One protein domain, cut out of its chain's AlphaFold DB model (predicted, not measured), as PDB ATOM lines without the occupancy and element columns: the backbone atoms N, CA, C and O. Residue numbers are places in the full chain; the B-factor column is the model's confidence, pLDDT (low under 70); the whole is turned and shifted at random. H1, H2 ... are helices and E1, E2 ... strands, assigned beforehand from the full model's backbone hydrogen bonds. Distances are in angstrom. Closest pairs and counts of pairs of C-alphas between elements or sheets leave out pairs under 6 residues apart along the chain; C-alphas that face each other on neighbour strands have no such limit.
ATOM      1  N   ILE A 302     180.076 268.994 213.140       69.56
ATOM      2  CA  ILE A 302     178.761 269.608 212.976       69.56
ATOM      3  C   ILE A 302     178.509 270.574 214.139       69.56
ATOM      4  O   ILE A 302     178.319 270.141 215.273       69.56
ATOM      5  N   ILE A 303     178.422 271.870 213.842       64.56
ATOM      6  CA  ILE A 303     177.998 272.906 214.798       64.56
ATOM      7  C   ILE A 303     176.546 272.712 215.268       64.56
ATOM      8  O   ILE A 303     175.734 272.115 214.560       64.56
ATOM      9  N   LYS A 304     176.170 273.284 216.418       63.12
ATOM     10  CA  LYS A 304     174.887 273.043 217.114       63.12
ATOM     11  C   LYS A 304     173.636 273.067 216.217       63.12
ATOM     12  O   LYS A 304     172.858 272.120 216.229       63.12
ATOM     13  N   LYS A 305     173.456 274.097 215.380       64.56
ATOM     14  CA  LYS A 305     172.272 274.210 214.500       64.56
ATOM     15  C   LYS A 305     172.256 273.161 213.383       64.56
ATOM     16  O   LYS A 305     171.208 272.620 213.036       64.56
ATOM     17  N   ASN A 306     173.424 272.839 212.830       72.25
ATOM     18  CA  ASN A 306     173.536 271.744 211.871       72.25
ATOM     19  C   ASN A 306     173.383 270.385 212.571       72.25
ATOM     20  O   ASN A 306     172.893 269.445 211.949       72.25
ATOM     21  N   LEU A 307     173.744 270.288 213.856       82.81
ATOM     22  CA  LEU A 307     173.604 269.079 214.660       82.81
ATOM     23  C   LEU A 307     172.126 268.794 214.925       82.81
ATOM     24  O   LEU A 307     171.710 267.656 214.777       82.81
ATOM     25  N   GLU A 308     171.308 269.807 215.202       84.38
ATOM     26  CA  GLU A 308     169.853 269.640 215.309       84.38
ATOM     27  C   GLU A 308     169.237 269.103 214.006       84.38
ATOM     28  O   GLU A 308     168.406 268.193 214.028       84.38
ATOM     29  N   ASN A 309     169.663 269.623 212.849       88.69
ATOM     30  CA  ASN A 309     169.223 269.106 211.548       88.69
ATOM     31  C   ASN A 309     169.714 267.671 211.307       88.69
ATOM     32  O   ASN A 309     168.956 266.838 210.814       88.69
ATOM     33  N   PHE A 310     170.957 267.369 211.689       93.00
ATOM     34  CA  PHE A 310     171.510 266.018 211.629       93.00
ATOM     35  C   PHE A 310     170.709 265.047 212.497       93.00
ATOM     36  O   PHE A 310     170.333 263.986 212.021       93.00
ATOM     37  N   GLN A 311     170.390 265.420 213.737       94.88
ATOM     38  CA  GLN A 311     169.621 264.605 214.677       94.88
ATOM     39  C   GLN A 311     168.206 264.318 214.165       94.88
ATOM     40  O   GLN A 311     167.724 263.196 214.305       94.88
ATOM     41  N   LYS A 312     167.559 265.300 213.522       95.62
ATOM     42  CA  LYS A 312     166.260 265.118 212.854       95.62
ATOM     43  C   LYS A 312     166.335 264.078 211.735       95.62
ATOM     44  O   LYS A 312     165.517 263.162 211.703       95.62
ATOM     45  N   GLU A 313     167.309 264.198 210.830       97.25
ATOM     46  CA  GLU A 313     167.471 263.230 209.735       97.25
ATOM     47  C   GLU A 313     167.969 261.863 210.235       97.25
ATOM     48  O   GLU A 313     167.557 260.841 209.694       97.25
ATOM     49  N   PHE A 314     168.775 261.826 211.299       97.31
ATOM     50  CA  PHE A 314     169.217 260.601 211.972       97.31
ATOM     51  C   PHE A 314     168.034 259.835 212.549       97.31
ATOM     52  O   PHE A 314     167.861 258.659 212.245       97.31
ATOM     53  N   LEU A 315     167.182 260.503 213.331       97.00
ATOM     54  CA  LEU A 315     166.000 259.881 213.918       97.00
ATOM     55  C   LEU A 315     165.066 259.342 212.831       97.00
ATOM     56  O   LEU A 315     164.660 258.187 212.882       97.00
ATOM     57  N   LYS A 316     164.789 260.150 211.807       97.06
ATOM     58  CA  LYS A 316     163.959 259.745 210.670       97.06
ATOM     59  C   LYS A 316     164.534 258.536 209.927       97.06
ATOM     60  O   LYS A 316     163.782 257.658 209.516       97.06
ATOM     61  N   ALA A 317     165.852 258.484 209.734       97.25
ATOM     62  CA  ALA A 317     166.511 257.340 209.109       97.25
ATOM     63  C   ALA A 317     166.462 256.094 210.009       97.25
ATOM     64  O   ALA A 317     166.197 255.009 209.496       97.25
ATOM     65  N   LYS A 318     166.636 256.255 211.327       96.44
ATOM     66  CA  LYS A 318     166.546 255.181 212.327       96.44
ATOM     67  C   LYS A 318     165.143 254.581 212.410       96.44
ATOM     68  O   LYS A 318     164.997 253.368 212.462       96.44
ATOM     69  N   GLU A 319     164.111 255.422 212.378       95.50
ATOM     70  CA  GLU A 319     162.709 254.988 212.348       95.50
ATOM     71  C   GLU A 319     162.368 254.237 211.052       95.50
ATOM     72  O   GLU A 319     161.578 253.296 211.074       95.50
ATOM     73  N   ALA A 320     162.968 254.635 209.927       97.50
ATOM     74  CA  ALA A 320     162.724 254.017 208.627       97.50
ATOM     75  C   ALA A 320     163.525 252.725 208.380       97.50
ATOM     76  O   ALA A 320     163.103 251.932 207.543       97.50
ATOM     77  N   ASN A 321     164.664 252.527 209.055       97.12
ATOM     78  CA  ASN A 321     165.572 251.389 208.841       97.12
ATOM     79  C   ASN A 321     166.088 250.854 210.199       97.12
ATOM     80  O   ASN A 321     167.266 251.024 210.526       97.12
ATOM     81  N   PRO A 322     165.213 250.274 211.042       95.31
ATOM     82  CA  PRO A 322     165.556 249.860 212.407       95.31
ATOM     83  C   PRO A 322     166.614 248.745 212.490       95.31
ATOM     84  O   PRO A 322     167.168 248.508 213.562       95.31
ATOM     85  N   GLU A 323     166.873 248.042 211.390       97.12
ATOM     86  CA  GLU A 323     167.860 246.968 211.272       97.12
ATOM     87  C   GLU A 323     169.291 247.450 211.004       97.12
ATOM     88  O   GLU A 323     170.233 246.680 211.199       97.12
ATOM     89  N   LEU A 324     169.464 248.696 210.554       97.12
ATOM     90  CA  LEU A 324     170.781 249.252 210.253       97.12
ATOM     91  C   LEU A 324     171.511 249.681 211.526       97.12
ATOM     92  O   LEU A 324     170.908 250.094 212.519       97.12
ATOM     93  N   SER A 325     172.840 249.629 211.479       96.56
ATOM     94  CA  SER A 325     173.662 250.159 212.563       96.56
ATOM     95  C   SER A 325     173.547 251.683 212.652       96.56
ATOM     96  O   SER A 325     173.367 252.376 211.649       96.56
ATOM     97  N   ASP A 326     173.738 252.240 213.850       95.88
ATOM     98  CA  ASP A 326     173.703 253.696 214.049       95.88
ATOM     99  C   ASP A 326     174.721 254.436 213.157       95.88
ATOM    100  O   ASP A 326     174.456 255.554 212.717       95.88
ATOM    101  N   ASN A 327     175.853 253.814 212.811       93.94
ATOM    102  CA  ASN A 327     176.826 254.398 211.882       93.94
ATOM    103  C   ASN A 327     176.293 254.463 210.440       93.94
ATOM    104  O   ASN A 327     176.487 255.468 209.758       93.94
ATOM    105  N   GLU A 328     175.591 253.430 209.970       96.44
ATOM    106  CA  GLU A 328     174.948 253.449 208.649       96.44
ATOM    107  C   GLU A 328     173.838 254.501 208.597       96.44
ATOM    108  O   GLU A 328     173.786 255.306 207.663       96.44
ATOM    109  N   ILE A 329     173.019 254.577 209.649       97.81
ATOM    110  CA  ILE A 329     172.002 255.622 209.818       97.81
ATOM    111  C   ILE A 329     172.636 257.019 209.811       97.81
ATOM    112  O   ILE A 329     172.143 257.920 209.129       97.81
ATOM    113  N   ALA A 330     173.748 257.217 210.520       96.38
ATOM    114  CA  ALA A 330     174.469 258.486 210.545       96.38
ATOM    115  C   ALA A 330     175.020 258.876 209.167       96.38
ATOM    116  O   ALA A 330     174.861 260.027 208.749       96.38
ATOM    117  N   ASN A 331     175.591 257.922 208.428       95.00
ATOM    118  CA  ASN A 331     176.055 258.130 207.056       95.00
ATOM    119  C   ASN A 331     174.902 258.486 206.100       95.00
ATOM    120  O   ASN A 331     175.073 259.302 205.191       95.00
ATOM    121  N   MET A 332     173.706 257.932 206.309       95.88
ATOM    122  CA  MET A 332     172.511 258.329 205.557       95.88
ATOM    123  C   MET A 332     172.049 259.741 205.933       95.88
ATOM    124  O   MET A 332     171.749 260.544 205.047       95.88
ATOM    125  N   ALA A 333     172.014 260.059 207.227       96.69
ATOM    126  CA  ALA A 333     171.537 261.335 207.748       96.69
ATOM    127  C   ALA A 333     172.422 262.514 207.325       96.69
ATOM    128  O   ALA A 333     171.912 263.548 206.888       96.69
ATOM    129  N   VAL A 334     173.750 262.361 207.380       94.88
ATOM    130  CA  VAL A 334     174.684 263.439 207.015       94.88
ATOM    131  C   VAL A 334     174.540 263.861 205.550       94.88
ATOM    132  O   VAL A 334     174.630 265.047 205.236       94.88
ATOM    133  N   LYS A 335     174.230 262.916 204.653       95.00
ATOM    134  CA  LYS A 335     173.990 263.180 203.225       95.00
ATOM    135  C   LYS A 335     172.700 263.967 202.971       95.00
ATOM    136  O   LYS A 335     172.520 264.519 201.890       95.00
ATOM    137  N   LYS A 336     171.785 264.027 203.946       95.19
ATOM    138  CA  LYS A 336     170.518 264.774 203.844       95.19
ATOM    139  C   LYS A 336     170.600 266.204 204.362       95.19
ATOM    140  O   LYS A 336     169.714 266.997 204.048       95.19
ATOM    141  N   ILE A 337     171.646 266.551 205.108       90.56
ATOM    142  CA  ILE A 337     171.875 267.922 205.577       90.56
ATOM    143  C   ILE A 337     172.847 268.668 204.659       90.56
ATOM    144  O   ILE A 337     173.553 268.060 203.854       90.56
ATOM    145  N   SER A 338     172.918 269.995 204.812       85.94
ATOM    146  CA  SER A 338     173.813 270.854 204.023       85.94
ATOM    147  C   SER A 338     175.265 270.382 204.071       85.94
ATOM    148  O   SER A 338     175.911 270.333 203.034       85.94
ATOM    149  N   PHE A 339     175.766 269.950 205.235       85.75
ATOM    150  CA  PHE A 339     177.155 269.506 205.376       85.75
ATOM    151  C   PHE A 339     177.545 268.428 204.352       85.75
ATOM    152  O   PHE A 339     178.533 268.607 203.636       85.75
ATOM    153  N   GLY A 340     176.799 267.317 204.301       91.31
ATOM    154  CA  GLY A 340     177.105 266.195 203.414       91.31
ATOM    155  C   GLY A 340     176.655 266.454 201.981       91.31
ATOM    156  O   GLY A 340     177.427 266.218 201.055       91.31
ATOM    157  N   ALA A 341     175.459 267.022 201.793       93.00
ATOM    158  CA  ALA A 341     174.929 267.312 200.463       93.00
ATOM    159  C   ALA A 341     175.837 268.268 199.672       93.00
ATOM    160  O   ALA A 341     176.060 268.063 198.482       93.00
ATOM    161  N   SER A 342     176.394 269.299 200.315       92.75
ATOM    162  CA  SER A 342     177.297 270.245 199.649       92.75
ATOM    163  C   SER A 342     178.628 269.605 199.248       92.75
ATOM    164  O   SER A 342     179.140 269.916 198.179       92.75
ATOM    165  N   ARG A 343     179.166 268.682 200.059       93.56
ATOM    166  CA  ARG A 343     180.407 267.940 199.761       93.56
ATOM    167  C   ARG A 343     180.223 266.947 198.620       93.56
ATOM    168  O   ARG A 343     181.058 266.882 197.722       93.56
ATOM    169  N   GLU A 344     179.096 266.241 198.605       94.56
ATOM    170  CA  GLU A 344     178.745 265.320 197.524       94.56
ATOM    171  C   GLU A 344     178.644 266.051 196.174       94.56
ATOM    172  O   GLU A 344     179.199 265.581 195.181       94.56
ATOM    173  N   LYS A 345     178.048 267.253 196.145       94.06
ATOM    174  CA  LYS A 345     177.965 268.090 194.931       94.06
ATOM    175  C   LYS A 345     179.325 268.458 194.334       94.06
ATOM    176  O   LYS A 345     179.408 268.638 193.124       94.06
ATOM    177  N   ILE A 346     180.364 268.594 195.159       93.75
ATOM    178  CA  ILE A 346     181.721 268.947 194.712       93.75
ATOM    179  C   ILE A 346     182.654 267.726 194.617       93.75
ATOM    180  O   ILE A 346     183.870 267.879 194.520       93.75
ATOM    181  N   GLY A 347     182.092 266.511 194.617       94.69
ATOM    182  CA  GLY A 347     182.815 265.266 194.337       94.69
ATOM    183  C   GLY A 347     183.391 264.538 195.555       94.69
ATOM    184  O   GLY A 347     184.129 263.574 195.374       94.69
ATOM    185  N   TYR A 348     183.055 264.952 196.779       95.75
ATOM    186  CA  TYR A 348     183.496 264.309 198.025       95.75
ATOM    187  C   TYR A 348     182.362 263.450 198.599       95.75
ATOM    188  O   TYR A 348     181.742 263.794 199.607       95.75
ATOM    189  N   SER A 349     182.022 262.375 197.883       94.38
ATOM    190  CA  SER A 349     180.836 261.540 198.135       94.38
ATOM    191  C   SER A 349     181.083 260.336 199.050       94.38
ATOM    192  O   SER A 349     180.117 259.780 199.593       94.38
ATOM    193  N   ASP A 350     182.345 259.944 199.259       95.56
ATOM    194  CA  ASP A 350     182.705 258.939 200.260       95.56
ATOM    195  C   ASP A 350     182.766 259.622 201.632       95.56
ATOM    196  O   ASP A 350     183.761 260.249 202.012       95.56
ATOM    197  N   ILE A 351     181.620 259.588 202.316       94.44
ATOM    198  CA  ILE A 351     181.381 260.248 203.597       94.44
ATOM    199  C   ILE A 351     181.262 259.191 204.689       94.44
ATOM    200  O   ILE A 351     180.403 258.311 204.608       94.44
ATOM    201  N   ASN A 352     182.069 259.353 205.735       94.75
ATOM    202  CA  ASN A 352     182.027 258.559 206.952       94.75
ATOM    203  C   ASN A 352     181.748 259.445 208.171       94.75
ATOM    204  O   ASN A 352     182.377 260.492 208.352       94.75
ATOM    205  N   VAL A 353     180.833 258.996 209.024       93.88
ATOM    206  CA  VAL A 353     180.463 259.650 210.275       93.88
ATOM    207  C   VAL A 353     180.898 258.791 211.453       93.88
ATOM    208  O   VAL A 353     180.493 257.642 211.594       93.88
ATOM    209  N   GLU A 354     181.693 259.383 212.335       91.19
ATOM    210  CA  GLU A 354     182.068 258.809 213.623       91.19
ATOM    211  C   GLU A 354     181.192 259.439 214.713       91.19
ATOM    212  O   GLU A 354     181.308 260.636 215.003       91.19
ATOM    213  N   ILE A 355     180.310 258.646 215.326       89.94
ATOM    214  CA  ILE A 355     179.520 259.095 216.477       89.94
ATOM    215  C   ILE A 355     180.399 259.034 217.724       89.94
ATOM    216  O   ILE A 355     180.770 257.959 218.189       89.94
ATOM    217  N   ARG A 356     180.709 260.200 218.288       85.88
ATOM    218  CA  ARG A 356     181.603 260.330 219.449       85.88
ATOM    219  C   ARG A 356     180.869 260.328 220.779       85.88
ATOM    220  O   ARG A 356     181.434 259.949 221.799       85.88
ATOM    221  N   LYS A 357     179.621 260.798 220.790       84.94
ATOM    222  CA  LYS A 357     178.811 260.893 222.006       84.94
ATOM    223  C   LYS A 357     177.337 260.698 221.693       84.94
ATOM    224  O   LYS A 357     176.825 261.305 220.754       84.94
ATOM    225  N   TYR A 358     176.664 259.935 222.547       89.38
ATOM    226  CA  TYR A 358     175.208 259.833 222.600       89.38
ATOM    227  C   TYR A 358     174.643 260.632 223.776       89.38
ATOM    228  O   TYR A 358     175.340 260.933 224.746       89.38
ATOM    229  N   GLY A 359     173.362 260.968 223.690       87.94
ATOM    230  CA  GLY A 359     172.596 261.529 224.793       87.94
ATOM    231  C   GLY A 359     171.156 261.798 224.389       87.94
ATOM    232  O   GLY A 359     170.712 261.393 223.314       87.94
ATOM    233  N   SER A 360     170.440 262.508 225.250       87.50
ATOM    234  CA  SER A 360     169.057 262.898 225.001       87.50
ATOM    235  C   SER A 360     169.000 264.147 224.118       87.50
ATOM    236  O   SER A 360     169.807 265.074 224.275       87.50
ATOM    237  N   ALA A 361     168.056 264.212 223.185       86.62
ATOM    238  CA  ALA A 361     167.792 265.400 222.376       86.62
ATOM    239  C   ALA A 361     166.288 265.653 222.276       86.62
ATOM    240  O   ALA A 361     165.506 264.719 222.114       86.62
ATOM    241  N   GLU A 362     165.890 266.919 222.355       90.75
ATOM    242  CA  GLU A 362     164.515 267.323 222.092       90.75
ATOM    243  C   GLU A 362     164.350 267.610 220.597       90.75
ATOM    244  O   GLU A 362     165.022 268.474 220.035       90.75
ATOM    245  N   ILE A 363     163.469 266.859 219.942       89.75
ATOM    246  CA  ILE A 363     163.176 266.978 218.517       89.75
ATOM    247  C   ILE A 363     161.662 267.137 218.379       89.75
ATOM    248  O   ILE A 363     160.901 266.252 218.759       89.75
ATOM    249  N   ASN A 364     161.220 268.278 217.842       88.06
ATOM    250  CA  ASN A 364     159.800 268.619 217.674       88.06
ATOM    251  C   ASN A 364     158.982 268.514 218.982       88.06
ATOM    252  O   ASN A 364     157.867 267.998 218.976       88.06
ATOM    253  N   GLY A 365     159.542 268.971 220.109       88.00
ATOM    254  CA  GLY A 365     158.861 268.961 221.410       88.00
ATOM    255  C   GLY A 365     158.832 267.600 222.116       88.00
ATOM    256  O   GLY A 365     158.190 267.462 223.155       88.00
ATOM    257  N   LYS A 366     159.501 266.579 221.565       93.31
ATOM    258  CA  LYS A 366     159.628 265.254 222.179       93.31
ATOM    259  C   LYS A 366     161.089 264.941 222.474       93.31
ATOM    260  O   LYS A 366     161.958 265.171 221.638       93.31
ATOM    261  N   VAL A 367     161.351 264.386 223.656       93.19
ATOM    262  CA  VAL A 367     162.689 263.936 224.058       93.19
ATOM    263  C   VAL A 367     162.941 262.531 223.516       93.19
ATOM    264  O   VAL A 367     162.123 261.627 223.692       93.19
ATOM    265  N   TYR A 368     164.084 262.364 222.858       94.00
ATOM    266  CA  TYR A 368     164.579 261.099 222.337       94.00
ATOM    267  C   TYR A 368     165.915 260.763 222.990       94.00
ATOM    268  O   TYR A 368     166.789 261.624 223.088       94.00
ATOM    269  N   GLU A 369     166.077 259.509 223.400       94.00
ATOM    270  CA  GLU A 369     167.319 258.973 223.957       94.00
ATOM    271  C   GLU A 369     168.203 258.352 222.871       94.00
ATOM    272  O   GLU A 369     167.727 258.016 221.786       94.00
ATOM    273  N   GLN A 370     169.489 258.160 223.182       93.06
ATOM    274  CA  GLN A 370     170.469 257.558 222.264       93.06
ATOM    275  C   GLN A 370     170.564 258.304 220.924       93.06
ATOM    276  O   GLN A 370     170.674 257.708 219.851       93.06
ATOM    277  N   ILE A 371     170.538 259.636 220.995       95.06
ATOM    278  CA  ILE A 371     170.718 260.526 219.852       95.06
ATOM    279  C   ILE A 371     172.168 261.030 219.827       95.06
ATOM    280  O   ILE A 371     172.693 261.416 220.877       95.06
ATOM    281  N   PRO A 372     172.839 261.068 218.662       90.56
ATOM    282  CA  PRO A 372     174.187 261.619 218.560       90.56
ATOM    283  C   PRO A 372     174.253 263.078 219.031       90.56
ATOM    284  O   PRO A 372     173.532 263.941 218.530       90.56
ATOM    285  N   LYS A 373     175.139 263.373 219.984       85.12
ATOM    286  CA  LYS A 373     175.405 264.725 220.517       85.12
ATOM    287  C   LYS A 373     176.739 265.297 220.044       85.12
ATOM    288  O   LYS A 373     176.941 266.499 220.148       85.12
ATOM    289  N   ALA A 374     177.630 264.454 219.530       81.38
ATOM    290  CA  ALA A 374     178.872 264.868 218.894       81.38
ATOM    291  C   ALA A 374     179.227 263.873 217.790       81.38
ATOM    292  O   ALA A 374     179.206 262.660 218.021       81.38
ATOM    293  N   VAL A 375     179.562 264.389 216.610       82.44
ATOM    294  CA  VAL A 375     179.989 263.579 215.468       82.44
ATOM    295  C   VAL A 375     181.199 264.211 214.792       82.44
ATOM    296  O   VAL A 375     181.291 265.438 214.698       82.44
ATOM    297  N   LYS A 376     182.114 263.371 214.313       84.50
ATOM    298  CA  LYS A 376     183.170 263.769 213.380       84.50
ATOM    299  C   LYS A 376     182.783 263.279 211.996       84.50
ATOM    300  O   LYS A 376     182.369 262.129 211.859       84.50
ATOM    301  N   ILE A 377     182.920 264.129 210.986       87.44
ATOM    302  CA  ILE A 377     182.642 263.738 209.608       87.44
ATOM    303  C   ILE A 377     183.921 263.827 208.796       87.44
ATOM    304  O   ILE A 377     184.602 264.854 208.783       87.44
ATOM    305  N   THR A 378     184.196 262.748 208.076       90.81
ATOM    306  CA  THR A 378     185.217 262.693 207.039       90.81
ATOM    307  C   THR A 378     184.532 262.559 205.696       90.81
ATOM    308  O   THR A 378     183.653 261.719 205.533       90.81
ATOM    309  N   ALA A 379     184.931 263.388 204.737       93.88
ATOM    310  CA  ALA A 379     184.474 263.302 203.360       93.88
ATOM    311  C   ALA A 379     185.688 263.299 202.439       93.88
ATOM    312  O   ALA A 379     186.510 264.211 202.518       93.88
ATOM    313  N   LYS A 380     185.804 262.289 201.582       94.38
ATOM    314  CA  LYS A 380     186.900 262.158 200.618       94.38
ATOM    315  C   LYS A 380     186.366 261.961 199.205       94.38
ATOM    316  O   LYS A 380     185.197 261.615 199.004       94.38
ATOM    317  N   LYS A 381     187.237 262.188 198.226       89.88
ATOM    318  CA  LYS A 381     186.966 261.770 196.850       89.88
ATOM    319  C   LYS A 381     186.978 260.230 196.766       89.88
ATOM    320  O   LYS A 381     187.777 259.619 197.479       89.88
TER     321      LYS A 381
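This is residues 302 to 381 of the 382 residues of an uncharacterized protein of Rheinheimera tuosuensis (UniProt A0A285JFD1). A long hairpin of two strands, E1 and E2, bends into an arch over three helices. H1 crosses under the arch with H2 packed on it, and H3 lies under the end of the arch where E1 begins and E2 ends. The 80 printed residues run H1, H2, H3, E1, E2 along the chain; the sheet has the order E1 - E2, antiparallel, and the class is mixed, helices and strands. The whole is compact, with a radius of gyration of the C-alphas of 12.0 A and spans of 36 by 28 by 20 A.

E1 is residues 350 to 363, 27.9 A long, and E2 is residues 366 to 380, 34.9 A, ending at C-alpha 380 (186.900, 262.158, 200.618). H1, residues 304 to 320, is 24.1 A long and begins at C-alpha 304 (174.887, 273.043, 217.114). H2 is residues 326 to 334, 12.1 A, and H3 is residues 338 to 345, 10.4 A.

E1 and E2 form an antiparallel hairpin, with N 352 and O 378 2.9 A apart and N 363 and O 366 2.8 A apart, both within hydrogen-bond range. E1 bends by 105 degrees at residue 360, and E2 by 72 degrees at residue 369. The closest C-alphas of H1 and E2 are those of Gln 311 and Ile 371, 6.7 A; of H2 and E1, those of Asn 331 and Val 353, 5.7 A; of H3 and E2, those of Arg 343 and Ala 379, 7.1 A. H1 and H2 touch, closest at the C-alphas of Phe 314 and Ala 333, 4.9 A, at a steep tilt of 58 degrees, opposite ways. H3 is close to but not clearly touching H2, with the C-alphas of Val 334 and Gly 340 closest at 5.1 A. Every O i to N i+4 pair is within hydrogen-bond range in H1 and H2; in H3, 3 of 4 are.

The C-alphas farthest apart are those of Gly 365 and Lys 381, 38.0 A. The printed part has no cut, and its four links between elements are tight. The mean pLDDT of the printed part is 90.8, with residues 302 to 305 under 70.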